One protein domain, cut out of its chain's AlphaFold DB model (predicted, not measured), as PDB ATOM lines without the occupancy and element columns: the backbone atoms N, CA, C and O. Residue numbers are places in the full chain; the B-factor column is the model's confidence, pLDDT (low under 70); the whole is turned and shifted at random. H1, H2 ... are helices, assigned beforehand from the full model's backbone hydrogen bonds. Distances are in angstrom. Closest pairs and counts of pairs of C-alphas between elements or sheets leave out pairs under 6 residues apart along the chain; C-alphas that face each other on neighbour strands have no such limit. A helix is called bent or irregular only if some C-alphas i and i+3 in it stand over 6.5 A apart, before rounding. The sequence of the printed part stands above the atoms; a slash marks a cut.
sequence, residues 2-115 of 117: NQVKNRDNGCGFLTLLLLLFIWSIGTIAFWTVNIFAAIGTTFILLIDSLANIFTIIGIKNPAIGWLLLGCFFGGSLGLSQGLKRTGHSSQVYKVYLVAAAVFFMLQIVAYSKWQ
ATOM      1  N   ASN A   2     230.254 105.437 288.237       52.47
ATOM      2  CA  ASN A   2     229.040 105.818 287.478       52.47
ATOM      3  C   ASN A   2     228.529 107.258 287.708       52.47
ATOM      4  O   ASN A   2     227.827 107.792 286.861       52.47
ATOM      5  N   GLN A   3     228.896 107.908 288.818       48.31
ATOM      6  CA  GLN A   3     228.433 109.266 289.160       48.31
ATOM      7  C   GLN A   3     229.199 110.392 288.438       48.31
ATOM      8  O   GLN A   3     228.692 111.503 288.333       48.31
ATOM      9  N   VAL A   4     230.409 110.122 287.931       53.91
ATOM     10  CA  VAL A   4     231.220 111.118 287.202       53.91
ATOM     11  C   VAL A   4     230.771 111.189 285.741       53.91
ATOM     12  O   VAL A   4     230.438 112.261 285.257       53.91
ATOM     13  N   LYS A   5     230.584 110.030 285.097       50.41
ATOM     14  CA  LYS A   5     230.116 109.923 283.703       50.41
ATOM     15  C   LYS A   5     228.726 110.537 283.462       50.41
ATOM     16  O   LYS A   5     228.416 110.948 282.351       50.41
ATOM     17  N   ASN A   6     227.888 110.615 284.499       53.25
ATOM     18  CA  ASN A   6     226.551 111.210 284.407       53.25
ATOM     19  C   ASN A   6     226.566 112.753 284.489       53.25
ATOM     20  O   ASN A   6     225.655 113.396 283.974       53.25
ATOM     21  N   ARG A   7     227.603 113.366 285.090       53.94
ATOM     22  CA  ARG A   7     227.745 114.836 285.143       53.94
ATOM     23  C   ARG A   7     228.174 115.425 283.801       53.94
ATOM     24  O   ARG A   7     227.657 116.472 283.417       53.94
ATOM     25  N   ASP A   8     229.050 114.733 283.079       55.56
ATOM     26  CA  ASP A   8     229.556 115.194 281.781       55.56
ATOM     27  C   ASP A   8     228.447 115.192 280.713       55.56
ATOM     28  O   ASP A   8     228.295 116.148 279.952       55.56
ATOM     29  N   ASN A   9     227.582 114.171 280.737       57.78
ATOM     30  CA  ASN A   9     226.416 114.083 279.856       57.78
ATOM     31  C   ASN A   9     225.352 115.152 280.167       57.78
ATOM     32  O   ASN A   9     224.728 115.679 279.248       57.78
ATOM     33  N   GLY A  10     225.155 115.501 281.445       61.75
ATOM     34  CA  GLY A  10     224.197 116.534 281.854       61.75
ATOM     35  C   GLY A  10     224.619 117.945 281.436       61.75
ATOM     36  O   GLY A  10     223.789 118.722 280.964       61.75
ATOM     37  N   CYS A  11     225.915 118.261 281.545       67.44
ATOM     38  CA  CYS A  11     226.468 119.550 281.117       67.44
ATOM     39  C   CYS A  11     226.413 119.714 279.587       67.44
ATOM     40  O   CYS A  11     225.989 120.758 279.083       67.44
ATOM     41  N   GLY A  12     226.753 118.656 278.841       74.50
ATOM     42  CA  GLY A  12     226.632 118.639 277.380       74.50
ATOM     43  C   GLY A  12     225.186 118.796 276.904       74.50
ATOM     44  O   GLY A  12     224.917 119.594 276.006       74.50
ATOM     45  N   PHE A  13     224.239 118.108 277.549       79.06
ATOM     46  CA  PHE A  13     222.815 118.212 277.226       79.06
ATOM     47  C   PHE A  13     222.246 119.610 277.512       79.06
ATOM     48  O   PHE A  13     221.567 120.176 276.658       79.06
ATOM     49  N   LEU A  14     222.568 120.207 278.666       80.75
ATOM     50  CA  LEU A  14     222.159 121.577 279.007       80.75
ATOM     51  C   LEU A  14     222.716 122.612 278.025       80.75
ATOM     52  O   LEU A  14     221.993 123.511 277.600       80.75
ATOM     53  N   THR A  15     223.981 122.460 277.629       84.75
ATOM     54  CA  THR A  15     224.622 123.354 276.655       84.75
ATOM     55  C   THR A  15     223.944 123.257 275.289       84.75
ATOM     56  O   THR A  15     223.668 124.277 274.659       84.75
ATOM     57  N   LEU A  16     223.611 122.040 274.850       86.38
ATOM     58  CA  LEU A  16     222.919 121.801 273.584       86.38
ATOM     59  C   LEU A  16     221.490 122.371 273.599       86.38
ATOM     60  O   LEU A  16     221.052 122.972 272.619       86.38
ATOM     61  N   LEU A  17     220.791 122.257 274.729       87.62
ATOM     62  CA  LEU A  17     219.442 122.796 274.914       87.62
ATOM     63  C   LEU A  17     219.435 124.335 274.915       87.62
ATOM     64  O   LEU A  17     218.574 124.943 274.280       87.62
ATOM     65  N   LEU A  18     220.439 124.966 275.536       89.00
ATOM     66  CA  LEU A  18     220.648 126.417 275.476       89.00
ATOM     67  C   LEU A  18     220.917 126.890 274.036       89.00
ATOM     68  O   LEU A  18     220.355 127.891 273.595       89.00
ATOM     69  N   LEU A  19     221.741 126.153 273.288       88.88
ATOM     70  CA  LEU A  19     222.063 126.456 271.890       88.88
ATOM     71  C   LEU A  19     220.824 126.389 270.990       88.88
ATOM     72  O   LEU A  19     220.590 127.306 270.204       88.88
ATOM     73  N   LEU A  20     219.998 125.350 271.145       90.12
ATOM     74  CA  LEU A  20     218.726 125.223 270.428       90.12
ATOM     75  C   LEU A  20     217.741 126.337 270.796       90.12
ATOM     76  O   LEU A  20     217.007 126.820 269.934       90.12
ATOM     77  N   PHE A  21     217.736 126.768 272.056       90.56
ATOM     78  CA  PHE A  21     216.892 127.866 272.514       90.56
ATOM     79  C   PHE A  21     217.308 129.213 271.902       90.56
ATOM     80  O   PHE A  21     216.466 129.947 271.390       90.56
ATOM     81  N   ILE A  22     218.605 129.524 271.873       91.62
ATOM     82  CA  ILE A  22     219.108 130.749 271.228       91.62
ATOM     83  C   ILE A  22     218.855 130.699 269.713       91.62
ATOM     84  O   ILE A  22     218.426 131.690 269.117       91.62
ATOM     85  N   TRP A  23     219.066 129.536 269.091       93.69
ATOM     86  CA  TRP A  23     218.815 129.337 267.665       93.69
ATOM     87  C   TRP A  23     217.336 129.506 267.298       93.69
ATOM     88  O   TRP A  23     217.024 130.139 266.287       93.69
ATOM     89  N   SER A  24     216.413 129.005 268.125       90.19
ATOM     90  CA  SER A  24     214.977 129.151 267.875       90.19
ATOM     91  C   SER A  24     214.527 130.610 267.972       90.19
ATOM     92  O   SER A  24     213.825 131.082 267.077       90.19
ATOM     93  N   ILE A  25     215.009 131.362 268.968       92.25
ATOM     94  CA  ILE A  25     214.740 132.805 269.087       92.25
ATOM     95  C   ILE A  25     215.279 133.560 267.869       92.25
ATOM     96  O   ILE A  25     214.557 134.360 267.272       92.25
ATOM     97  N   GLY A  26     216.524 133.281 267.464       89.50
ATOM     98  CA  GLY A  26     217.131 133.902 266.284       89.50
ATOM     99  C   GLY A  26     216.349 133.607 265.003       89.50
ATOM    100  O   GLY A  26     216.110 134.504 264.196       89.50
ATOM    101  N   THR A  27     215.873 132.371 264.856       90.38
ATOM    102  CA  THR A  27     215.051 131.949 263.718       90.38
ATOM    103  C   THR A  27     213.716 132.691 263.706       90.38
ATOM    104  O   THR A  27     213.354 133.272 262.685       90.38
ATOM    105  N   ILE A  28     213.008 132.759 264.836       91.44
ATOM    106  CA  ILE A  28     211.732 133.485 264.942       91.44
ATOM    107  C   ILE A  28     211.914 134.968 264.597       91.44
ATOM    108  O   ILE A  28     211.121 135.525 263.831       91.44
ATOM    109  N   ALA A  29     212.967 135.606 265.111       90.06
ATOM    110  CA  ALA A  29     213.269 137.002 264.805       90.06
ATOM    111  C   ALA A  29     213.549 137.206 263.308       90.06
ATOM    112  O   ALA A  29     212.978 138.106 262.691       90.06
ATOM    113  N   PHE A  30     214.360 136.335 262.702       91.44
ATOM    114  CA  PHE A  30     214.677 136.385 261.275       91.44
ATOM    115  C   PHE A  30     213.432 136.227 260.394       91.44
ATOM    116  O   PHE A  30     213.224 137.009 259.465       91.44
ATOM    117  N   TRP A  31     212.569 135.257 260.705       89.69
ATOM    118  CA  TRP A  31     211.300 135.067 259.997       89.69
ATOM    119  C   TRP A  31     210.368 136.263 260.164       89.69
ATOM    120  O   TRP A  31     209.776 136.705 259.183       89.69
ATOM    121  N   THR A  32     210.282 136.833 261.366       88.88
ATOM    122  CA  THR A  32     209.465 138.026 261.619       88.88
ATOM    123  C   THR A  32     209.932 139.191 260.748       88.88
ATOM    124  O   THR A  32     209.132 139.771 260.018       88.88
ATOM    125  N   VAL A  33     211.235 139.490 260.749       90.88
ATOM    126  CA  VAL A  33     211.808 140.558 259.914       90.88
ATOM    127  C   VAL A  33     211.571 140.290 258.429       90.88
ATOM    128  O   VAL A  33     211.173 141.205 257.714       90.88
ATOM    129  N   ASN A  34     211.740 139.051 257.964       88.94
ATOM    130  CA  ASN A  34     211.483 138.704 256.565       88.94
ATOM    131  C   ASN A  34     210.015 138.841 256.168       88.94
ATOM    132  O   ASN A  34     209.736 139.309 255.068       88.94
ATOM    133  N   ILE A  35     209.075 138.480 257.042       87.25
ATOM    134  CA  ILE A  35     207.645 138.677 256.782       87.25
ATOM    135  C   ILE A  35     207.347 140.174 256.651       87.25
ATOM    136  O   ILE A  35     206.722 140.588 255.677       87.25
ATOM    137  N   PHE A  36     207.844 141.002 257.575       84.12
ATOM    138  CA  PHE A  36     207.679 142.456 257.485       84.12
ATOM    139  C   PHE A  36     208.337 143.042 256.232       84.12
ATOM    140  O   PHE A  36     207.735 143.884 255.566       84.12
ATOM    141  N   ALA A  37     209.534 142.574 255.876       84.38
ATOM    142  CA  ALA A  37     210.232 142.998 254.669       84.38
ATOM    143  C   ALA A  37     209.464 142.600 253.401       84.38
ATOM    144  O   ALA A  37     209.293 143.436 252.521       84.38
ATOM    145  N   ALA A  38     208.949 141.370 253.323       81.94
ATOM    146  CA  ALA A  38     208.164 140.876 252.190       81.94
ATOM    147  C   ALA A  38     206.838 141.633 252.025       81.94
ATOM    148  O   ALA A  38     206.432 141.968 250.910       81.94
ATOM    149  N   ILE A  39     206.169 141.949 253.135       82.19
ATOM    150  CA  ILE A  39     204.975 142.797 253.119       82.19
ATOM    151  C   ILE A  39     205.354 144.197 252.618       82.19
ATOM    152  O   ILE A  39     204.734 144.704 251.684       82.19
ATOM    153  N   GLY A  40     206.405 144.797 253.182       78.44
ATOM    154  CA  GLY A  40     206.879 146.129 252.806       78.44
ATOM    155  C   GLY A  40     207.256 146.243 251.329       78.44
ATOM    156  O   GLY A  40     206.817 147.177 250.660       78.44
ATOM    157  N   THR A  41     207.999 145.278 250.784       80.94
ATOM    158  CA  THR A  41     208.361 145.262 249.358       80.94
ATOM    159  C   THR A  41     207.138 145.109 248.466       80.94
ATOM    160  O   THR A  41     207.036 145.818 247.467       80.94
ATOM    161  N   THR A  42     206.168 144.274 248.846       77.75
ATOM    162  CA  THR A  42     204.901 144.140 248.107       77.75
ATOM    163  C   THR A  42     204.144 145.470 248.055       77.75
ATOM    164  O   THR A  42     203.677 145.876 246.990       77.75
ATOM    165  N   PHE A  43     204.069 146.195 249.176       76.94
ATOM    166  CA  PHE A  43     203.451 147.524 249.221       76.94
ATOM    167  C   PHE A  43     204.198 148.552 248.370       76.94
ATOM    168  O   PHE A  43     203.559 149.303 247.635       76.94
ATOM    169  N   ILE A  44     205.530 148.579 248.433       80.25
ATOM    170  CA  ILE A  44     206.345 149.503 247.634       80.25
ATOM    171  C   ILE A  44     206.153 149.230 246.140       80.25
ATOM    172  O   ILE A  44     205.930 150.167 245.382       80.25
ATOM    173  N   LEU A  45     206.164 147.962 245.722       78.12
ATOM    174  CA  LEU A  45     205.927 147.577 244.327       78.12
ATOM    175  C   LEU A  45     204.518 147.954 243.854       78.12
ATOM    176  O   LEU A  45     204.348 148.393 242.718       78.12
ATOM    177  N   LEU A  46     203.507 147.826 244.717       72.94
ATOM    178  CA  LEU A  46     202.147 148.281 244.415       72.94
ATOM    179  C   LEU A  46     202.081 149.802 244.234       72.94
ATOM    180  O   LEU A  46     201.482 150.271 243.267       72.94
ATOM    181  N   ILE A  47     202.697 150.566 245.139       73.75
ATOM    182  CA  ILE A  47     202.751 152.032 245.055       73.75
ATOM    183  C   ILE A  47     203.500 152.465 243.797       73.75
ATOM    184  O   ILE A  47     203.039 153.364 243.100       73.75
ATOM    185  N   ASP A  48     204.614 151.812 243.478       75.25
ATOM    186  CA  ASP A  48     205.405 152.128 242.296       75.25
ATOM    187  C   ASP A  48     204.651 151.798 241.001       75.25
ATOM    188  O   ASP A  48     204.592 152.619 240.085       75.25
ATOM    189  N   SER A  49     203.958 150.655 240.957       69.06
ATOM    190  CA  SER A  49     203.060 150.298 239.851       69.06
ATOM    191  C   SER A  49     201.966 151.352 239.654       69.06
ATOM    192  O   SER A  49     201.774 151.837 238.537       69.06
ATOM    193  N   LEU A  50     201.308 151.779 240.737       71.19
ATOM    194  CA  LEU A  50     200.292 152.835 240.705       71.19
ATOM    195  C   LEU A  50     200.879 154.185 240.270       71.19
ATOM    196  O   LEU A  50     200.264 154.897 239.476       71.19
ATOM    197  N   ALA A  51     202.074 154.533 240.745       71.25
ATOM    198  CA  ALA A  51     202.764 155.763 240.369       71.25
ATOM    199  C   ALA A  51     203.106 155.774 238.873       71.25
ATOM    200  O   ALA A  51     202.991 156.802 238.201       71.25
ATOM    201  N   ASN A  52     203.458 154.614 238.326       70.94
ATOM    202  CA  ASN A  52     203.786 154.448 236.918       70.94
ATOM    203  C   ASN A  52     202.547 154.568 236.009       70.94
ATOM    204  O   ASN A  52     202.687 154.864 234.826       70.94
ATOM    205  N   ILE A  53     201.321 154.429 236.523       69.75
ATOM    206  CA  ILE A  53     200.091 154.721 235.756       69.75
ATOM    207  C   ILE A  53     200.013 156.203 235.403       69.75
ATOM    208  O   ILE A  53     199.562 156.552 234.314       69.75
ATOM    209  N   PHE A  54     200.508 157.091 236.268       69.81
ATOM    210  CA  PHE A  54     200.491 158.528 235.996       69.81
ATOM    211  C   PHE A  54     201.340 158.920 234.776       69.81
ATOM    212  O   PHE A  54     201.118 159.991 234.208       69.81
ATOM    213  N   THR A  55     202.221 158.035 234.286       68.12
ATOM    214  CA  THR A  55     202.877 158.218 232.979       68.12
ATOM    215  C   THR A  55     201.877 158.316 231.822       68.12
ATOM    216  O   THR A  55     202.153 159.027 230.857       68.12
ATOM    217  N   ILE A  56     200.688 157.705 231.936       65.31
ATOM    218  CA  ILE A  56     199.592 157.807 230.952       65.31
ATOM    219  C   ILE A  56     199.051 159.240 230.873       65.31
ATOM    220  O   ILE A  56     198.701 159.718 229.799       65.31
ATOM    221  N   ILE A  57     199.044 159.952 232.000       65.94
ATOM    222  CA  ILE A  57     198.598 161.351 232.104       65.94
ATOM    223  C   ILE A  57     199.762 162.313 231.755       65.94
ATOM    224  O   ILE A  57     199.676 163.521 231.941       65.94
ATOM    225  N   GLY A  58     200.879 161.792 231.226       64.88
ATOM    226  CA  GLY A  58     202.048 162.575 230.812       64.88
ATOM    227  C   GLY A  58     203.072 162.833 231.922       64.88
ATOM    228  O   GLY A  58     204.065 163.526 231.689       64.88
ATOM    229  N   ILE A  59     202.886 162.259 233.114       70.81
ATOM    230  CA  ILE A  59     203.813 162.428 234.238       70.81
ATOM    231  C   ILE A  59     204.987 161.464 234.074       70.81
ATOM    232  O   ILE A  59     204.939 160.313 234.490       70.81
ATOM    233  N   LYS A  60     206.062 161.947 233.447       70.81
ATOM    234  CA  LYS A  60     207.287 161.162 233.211       70.81
ATOM    235  C   LYS A  60     208.150 160.977 234.463       70.81
ATOM    236  O   LYS A  60     209.009 160.105 234.477       70.81
ATOM    237  N   ASN A  61     207.958 161.810 235.488       73.94
ATOM    238  CA  ASN A  61     208.762 161.770 236.704       73.94
ATOM    239  C   ASN A  61     208.050 160.946 237.797       73.94
ATOM    240  O   ASN A  61     207.004 161.389 238.285       73.94
ATOM    241  N   PRO A  62     208.602 159.792 238.219       68.44
ATOM    242  CA  PRO A  62     207.968 158.922 239.210       68.44
ATOM    243  C   PRO A  62     207.752 159.625 240.553       68.44
ATOM    244  O   PRO A  62     206.725 159.407 241.189       68.44
ATOM    245  N   ALA A  63     208.632 160.553 240.947       76.06
ATOM    246  CA  ALA A  63     208.482 161.304 242.194       76.06
ATOM    247  C   ALA A  63     207.167 162.106 242.253       76.06
ATOM    248  O   ALA A  63     206.551 162.223 243.310       76.06
ATOM    249  N   ILE A  64     206.701 162.616 241.109       77.38
ATOM    250  CA  ILE A  64     205.432 163.351 241.014       77.38
ATOM    251  C   ILE A  64     204.244 162.385 241.128       77.38
ATOM    252  O   ILE A  64     203.254 162.713 241.778       77.38
ATOM    253  N   GLY A  65     204.350 161.181 240.556       77.12
ATOM    254  CA  GLY A  65     203.341 160.127 240.720       77.12
ATOM    255  C   GLY A  65     203.192 159.699 242.183       77.12
ATOM    256  O   GLY A  65     202.075 159.598 242.690       77.12
ATOM    257  N   TRP A  66     204.314 159.548 242.890       78.75
ATOM    258  CA  TRP A  66     204.335 159.274 244.330       78.75
ATOM    259  C   TRP A  66     203.716 160.415 245.141       78.75
ATOM    260  O   TRP A  66     202.928 160.165 246.052       78.75
ATOM    261  N   LEU A  67     204.017 161.667 244.788       81.12
ATOM    262  CA  LEU A  67     203.447 162.842 245.447       81.12
ATOM    263  C   LEU A  67     201.924 162.902 245.260       81.12
ATOM    264  O   LEU A  67     201.204 163.122 246.229       81.12
ATOM    265  N   LEU A  68     201.421 162.630 244.055       81.56
ATOM    266  CA  LEU A  68     199.982 162.582 243.774       81.56
ATOM    267  C   LEU A  68     199.271 161.457 244.531       81.56
ATOM    268  O   LEU A  68     198.214 161.694 245.115       81.56
ATOM    269  N   LEU A  69     199.859 160.259 244.574       81.12
ATOM    270  CA  LEU A  69     199.362 159.151 245.396       81.12
ATOM    271  C   LEU A  69     199.334 159.519 246.880       81.12
ATOM    272  O   LEU A  69     198.332 159.277 247.557       81.12
ATOM    273  N   GLY A  70     200.401 160.153 247.369       83.00
ATOM    274  CA  GLY A  70     200.497 160.660 248.734       83.00
ATOM    275  C   GLY A  70     199.432 161.712 249.040       83.00
ATOM    276  O   GLY A  70     198.775 161.632 250.074       83.00
ATOM    277  N   CYS A  71     199.187 162.653 248.127       84.75
ATOM    278  CA  CYS A  71     198.120 163.644 248.253       84.75
ATOM    279  C   CYS A  71     196.729 163.008 248.209       84.75
ATOM    280  O   CYS A  71     195.843 163.447 248.936       84.75
ATOM    281  N   PHE A  72     196.522 161.967 247.404       85.19
ATOM    282  CA  PHE A  72     195.243 161.268 247.331       85.19
ATOM    283  C   PHE A  72     194.937 160.507 248.629       85.19
ATOM    284  O   PHE A  72     193.868 160.674 249.226       85.19
ATOM    285  N   PHE A  73     195.894 159.715 249.122       84.25
ATOM    286  CA  PHE A  73     195.751 158.995 250.391       84.25
ATOM    287  C   PHE A  73     195.700 159.949 251.589       84.25
ATOM    288  O   PHE A  73     194.794 159.863 252.415       84.25
ATOM    289  N   GLY A  74     196.623 160.906 251.671       85.75
ATOM    290  CA  GLY A  74     196.648 161.903 252.741       85.75
ATOM    291  C   GLY A  74     195.414 162.806 252.732       85.75
ATOM    292  O   GLY A  74     194.835 163.068 253.784       85.75
ATOM    293  N   GLY A  75     194.960 163.228 251.552       85.88
ATOM    294  CA  GLY A  75     193.773 164.062 251.375       85.88
ATOM    295  C   GLY A  75     192.479 163.334 251.730       85.88
ATOM    296  O   GLY A  75     191.646 163.896 252.435       85.88
ATOM    297  N   SER A  76     192.319 162.072 251.323       85.69
ATOM    298  CA  SER A  76     191.149 161.262 251.699       85.69
ATOM    299  C   SER A  76     191.102 160.981 253.205       85.69
ATOM    300  O   SER A  76     190.045 161.129 253.824       85.69
ATOM    301  N   LEU A  77     192.247 160.673 253.827       85.69
ATOM    302  CA  LEU A  77     192.351 160.531 255.281       85.69
ATOM    303  C   LEU A  77     192.065 161.853 256.006       85.69
ATOM    304  O   LEU A  77     191.259 161.863 256.939       85.69
ATOM    305  N   GLY A  78     192.643 162.968 255.559       87.12
ATOM    306  CA  GLY A  78     192.407 164.296 256.131       87.12
ATOM    307  C   GLY A  78     190.944 164.731 256.017       87.12
ATOM    308  O   GLY A  78     190.352 165.177 257.000       87.12
ATOM    309  N   LEU A  79     190.320 164.506 254.859       86.75
ATOM    310  CA  LEU A  79     188.899 164.771 254.632       86.75
ATOM    311  C   LEU A  79     188.019 163.901 255.537       86.75
ATOM    312  O   LEU A  79     187.074 164.404 256.146       86.75
ATOM    313  N   SER A  80     188.352 162.615 255.683       84.44
ATOM    314  CA  SER A  80     187.626 161.703 256.575       84.44
ATOM    315  C   SER A  80     187.691 162.157 258.039       84.44
ATOM    316  O   SER A  80     186.679 162.128 258.741       84.44
ATOM    317  N   GLN A  81     188.853 162.633 258.501       85.56
ATOM    318  CA  GLN A  81     189.025 163.154 259.858       85.56
ATOM    319  C   GLN A  81     188.299 164.493 260.043       85.56
ATOM    320  O   GLN A  81     187.651 164.691 261.072       85.56
ATOM    321  N   GLY A  82     188.336 165.375 259.040       84.88
ATOM    322  CA  GLY A  82     187.592 166.635 259.036       84.88
ATOM    323  C   GLY A  82     186.083 166.418 259.154       84.88
ATOM    324  O   GLY A  82     185.447 167.010 260.023       84.88
ATOM    325  N   LEU A  83     185.525 165.495 258.365       84.69
ATOM    326  CA  LEU A  83     184.101 165.132 258.393       84.69
ATOM    327  C   LEU A  83     183.662 164.508 259.721       84.69
ATOM    328  O   LEU A  83     182.558 164.776 260.197       84.69
ATOM    329  N   LYS A  84     184.526 163.700 260.352       82.88
ATOM    330  CA  LYS A  84     184.268 163.198 261.711       82.88
ATOM    331  C   LYS A  84     184.200 164.345 262.717       82.88
ATOM    332  O   LYS A  84     183.324 164.346 263.577       82.88
ATOM    333  N   ARG A  85     185.096 165.328 262.599       85.31
ATOM    334  CA  ARG A  85     185.188 166.462 263.529       85.31
ATOM    335  C   ARG A  85     184.043 167.468 263.368       85.31
ATOM    336  O   ARG A  85     183.679 168.113 264.343       85.31
ATOM    337  N   THR A  86     183.442 167.562 262.182       86.19
ATOM    338  CA  THR A  86     182.264 168.406 261.898       86.19
ATOM    339  C   THR A  86     180.923 167.689 262.112       86.19
ATOM    340  O   THR A  86     179.882 168.187 261.686       86.19
ATOM    341  N   GLY A  87     180.917 166.506 262.742       79.81
ATOM    342  CA  GLY A  87     179.696 165.756 263.066       79.81
ATOM    343  C   GLY A  87     179.047 165.022 261.884       79.81
ATOM    344  O   GLY A  87     178.040 164.340 262.059       79.81
ATOM    345  N   HIS A  88     179.636 165.078 260.686       79.12
ATOM    346  CA  HIS A  88     179.121 164.447 259.466       79.12
ATOM    347  C   HIS A  88     179.645 163.010 259.286       79.12
ATOM    348  O   HIS A  88     180.076 162.605 258.205       79.12
ATOM    349  N   SER A  89     179.583 162.200 260.350       72.75
ATOM    350  CA  SER A  89     180.143 160.835 260.370       72.75
ATOM    351  C   SER A  89     179.553 159.911 259.286       72.75
ATOM    352  O   SER A  89     180.256 159.079 258.719       72.75
ATOM    353  N   SER A  90     178.287 160.117 258.899       76.19
ATOM    354  CA  SER A  90     177.625 159.387 257.800       76.19
ATOM    355  C   SER A  90     178.331 159.549 256.442       76.19
ATOM    356  O   SER A  90     178.355 158.621 255.630       76.19
ATOM    357  N   GLN A  91     178.943 160.709 256.184       79.50
ATOM    358  CA  GLN A  91     179.592 160.999 254.901       79.50
ATOM    359  C   GLN A  91     181.002 160.408 254.802       79.50
ATOM    360  O   GLN A  91     181.519 160.240 253.701       79.50
ATOM    361  N   VAL A  92     181.600 160.014 255.930       80.94
ATOM    362  CA  VAL A  92     182.919 159.368 255.980       80.94
ATOM    363  C   VAL A  92     182.921 158.073 255.172       80.94
ATOM    364  O   VAL A  92     183.844 157.834 254.396       80.94
ATOM    365  N   TYR A  93     181.861 157.267 255.294       82.62
ATOM    366  CA  TYR A  93     181.700 156.045 254.505       82.62
ATOM    367  C   TYR A  93     181.727 156.336 252.999       82.62
ATOM    368  O   TYR A  93     182.403 155.630 252.257       82.62
ATOM    369  N   LYS A  94     181.076 157.419 252.548       83.50
ATOM    370  CA  LYS A  94     181.079 157.820 251.132       83.50
ATOM    371  C   LYS A  94     182.478 158.201 250.654       83.50
ATOM    372  O   LYS A  94     182.855 157.816 249.554       83.50
ATOM    373  N   VAL A  95     183.260 158.902 251.480       84.06
ATOM    374  CA  VAL A  95     184.651 159.256 251.151       84.06
ATOM    375  C   VAL A  95     185.510 158.004 250.976       84.06
ATOM    376  O   VAL A  95     186.233 157.907 249.987       84.06
ATOM    377  N   TYR A  96     185.388 157.020 251.870       83.81
ATOM    378  CA  TYR A  96     186.093 155.743 251.716       83.81
ATOM    379  C   TYR A  96     185.645 154.969 250.474       83.81
ATOM    380  O   TYR A  96     186.484 154.409 249.776       83.81
ATOM    381  N   LEU A  97     184.345 154.966 250.169       85.19
ATOM    382  CA  LEU A  97     183.796 154.284 248.996       85.19
ATOM    383  C   LEU A  97     184.330 154.899 247.696       85.19
ATOM    384  O   LEU A  97     184.776 154.179 246.807       85.19
ATOM    385  N   VAL A  98     184.357 156.233 247.611       86.00
ATOM    386  CA  VAL A  98     184.934 156.957 246.470       86.00
ATOM    387  C   VAL A  98     186.436 156.697 246.367       86.00
ATOM    388  O   VAL A  98     186.924 156.394 245.281       86.00
ATOM    389  N   ALA A  99     187.170 156.751 247.481       83.94
ATOM    390  CA  ALA A  99     188.603 156.469 247.488       83.94
ATOM    391  C   ALA A  99     188.913 155.039 247.009       83.94
ATOM    392  O   ALA A  99     189.804 154.846 246.181       83.94
ATOM    393  N   ALA A 100     188.136 154.052 247.464       83.50
ATOM    394  CA  ALA A 100     188.250 152.667 247.022       83.50
ATOM    395  C   ALA A 100     187.918 152.515 245.529       83.50
ATOM    396  O   ALA A 100     188.666 151.864 244.806       83.50
ATOM    397  N   ALA A 101     186.846 153.147 245.043       84.69
ATOM    398  CA  ALA A 101     186.467 153.099 243.631       84.69
ATOM    399  C   ALA A 101     187.563 153.671 242.718       84.69
ATOM    400  O   ALA A 101     187.907 153.060 241.706       84.69
ATOM    401  N   VAL A 102     188.160 154.804 243.101       83.31
ATOM    402  CA  VAL A 102     189.287 155.406 242.371       83.31
ATOM    403  C   VAL A 102     190.513 154.493 242.405       83.31
ATOM    404  O   VAL A 102     191.165 154.316 241.378       83.31
ATOM    405  N   PHE A 103     190.801 153.859 243.544       81.75
ATOM    406  CA  PHE A 103     191.896 152.896 243.662       81.75
ATOM    407  C   PHE A 103     191.698 151.669 242.755       81.75
ATOM    408  O   PHE A 103     192.623 151.276 242.047       81.75
ATOM    409  N   PHE A 104     190.491 151.093 242.713       81.62
ATOM    410  CA  PHE A 104     190.177 149.975 241.815       81.62
ATOM    411  C   PHE A 104     190.244 150.377 240.339       81.62
ATOM    412  O   PHE A 104     190.808 149.636 239.537       81.62
ATOM    413  N   MET A 105     189.734 151.560 239.981       82.06
ATOM    414  CA  MET A 105     189.859 152.107 238.625       82.06
ATOM    415  C   MET A 105     191.326 152.248 238.212       82.06
ATOM    416  O   MET A 105     191.702 151.800 237.130       82.06
ATOM    417  N   LEU A 106     192.169 152.808 239.088       76.50
ATOM    418  CA  LEU A 106     193.610 152.902 238.860       76.50
ATOM    419  C   LEU A 106     194.218 151.512 238.641       76.50
ATOM    420  O   LEU A 106     194.888 151.308 237.637       76.50
ATOM    421  N   GLN A 107     193.924 150.528 239.492       73.44
ATOM    422  CA  GLN A 107     194.444 149.163 239.327       73.44
ATOM    423  C   GLN A 107     194.042 148.519 237.990       73.44
ATOM    424  O   GLN A 107     194.874 147.874 237.352       73.44
ATOM    425  N   ILE A 108     192.802 148.721 237.529       77.31
ATOM    426  CA  ILE A 108     192.339 148.224 236.221       77.31
ATOM    427  C   ILE A 108     193.152 148.861 235.086       77.31
ATOM    428  O   ILE A 108     193.624 148.159 234.188       77.31
ATOM    429  N   VAL A 109     193.361 150.180 235.142       76.56
ATOM    430  CA  VAL A 109     194.179 150.896 234.152       76.56
ATOM    431  C   VAL A 109     195.632 150.409 234.186       76.56
ATOM    432  O   VAL A 109     196.204 150.145 233.127       76.56
ATOM    433  N   ALA A 110     196.212 150.213 235.373       70.50
ATOM    434  CA  ALA A 110     197.537 149.610 235.535       70.50
ATOM    435  C   ALA A 110     197.617 148.252 234.841       70.50
ATOM    436  O   ALA A 110     198.494 148.035 234.009       70.50
ATOM    437  N   TYR A 111     196.680 147.358 235.152       69.94
ATOM    438  CA  TYR A 111     196.667 145.996 234.634       69.94
ATOM    439  C   TYR A 111     196.562 145.966 233.104       69.94
ATOM    440  O   TYR A 111     197.297 145.227 232.451       69.94
ATOM    441  N   SER A 112     195.736 146.839 232.516       69.12
ATOM    442  CA  SER A 112     195.611 146.962 231.055       69.12
ATOM    443  C   SER A 112     196.918 147.332 230.340       69.12
ATOM    444  O   SER A 112     197.092 146.981 229.175       69.12
ATOM    445  N   LYS A 113     197.862 147.996 231.023       64.50
ATOM    446  CA  LYS A 113     199.187 148.328 230.473       64.50
ATOM    447  C   LYS A 113     200.120 147.110 230.441       64.50
ATOM    448  O   LYS A 113     201.036 147.070 229.627       64.50
ATOM    449  N   TRP A 114     199.902 146.134 231.326       58.19
ATOM    450  CA  TRP A 114     200.726 144.927 231.443       58.19
ATOM    451  C   TRP A 114     200.284 143.786 230.522       58.19
ATOM    452  O   TRP A 114     201.024 142.816 230.381       58.19
ATOM    453  N   GLN A 115     199.118 143.888 229.872       52.66
ATOM    454  CA  GLN A 115     198.739 142.963 228.807       52.66
ATOM    455  C   GLN A 115     199.483 143.334 227.512       52.66
ATOM    456  O   GLN A 115     199.210 144.397 226.947       52.66
TER     457      GLN A 115
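AT A GLANCE: This is residues 2 to 115 of the 117 residues of an uncharacterized protein of Microcoleus sp. PCC 7113 (UniProt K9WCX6). One very long helix, H1, ends in a helical hairpin of H2 and H3 that stands about perpendicular to it, in an L-like outline. The last part of H1 is wedged between the first part of H2 and the last part of H3, while residues 2 to 45 of H1 stick out as a long free arm. The printed part has 114 residues with three named helices, in the order H1, H2, H3, and no named strand; its class is all helix. The whole is extended, with a radius of gyration of the C-alphas of 26.4 A, and its C-alphas span 83 by 43 by 23 A, the length being made by the arm.

IN THESE COORDINATES: H1 takes residues 2 to 57 and begins at C-alpha 2, at (229.040, 105.818, 287.478). It is 84.1 A from first to last C-alpha and ends at C-alpha 57, at (198.598, 161.351, 232.104). H2 takes residues 62 to 85 and is 34.2 A long. H3 takes residues 89 to 114, is 38.9 A long and ends at C-alpha 114, at (200.726, 144.927, 231.443). H3 is neither bent nor irregular, but only just: C-alphas 90 and 93 are 6.2 A apart.

HOW THE PARTS SIT: H1 touches H2 with residues 47 to 55 alone, and H2 touches H1 with residues 62 to 69 alone. Their closest C-alphas are those of Ala 51 and Gly 65, 4.4 A apart, and their lines are about perpendicular, at 84 degrees. H1 also touches H3, with residues 49 to 53 alone, and H3 touches H1 with residues 106 to 110 alone. The closest C-alphas there are those of Ile 53 and Ala 110, 5.7 A apart, and the lines are about perpendicular, at 86 degrees. H2 and H3 form a helical hairpin, at a shallow tilt of 18 degrees, opposite ways. They touch through residues 76 to 84 of H2 and 89 to 99 of H3, with the C-alphas of Ser 80 and Val 92 closest, at 5.3 A. In H2 every O i to N i+4 pair is within hydrogen-bond range; in H1 44 of 52 are, and in H3 19 of 22.

THE WHOLE: The two C-alphas farthest apart are those of Asn 2 and Gly 58, at 84.6 A. Without residues 2 to 45, which stand free, the body has 70 residues, spans 44 by 23 by 18 A and has a radius of gyration of 14.0 A. The printed part has no cut, and the links H1 to H2 and H2 to H3 are both tight, with 4 and 3 residues. The mean pLDDT of the printed part is 78.2; it is under 70 at residues 2 to 11, 49, 53 to 58, 62 and 111 to 115.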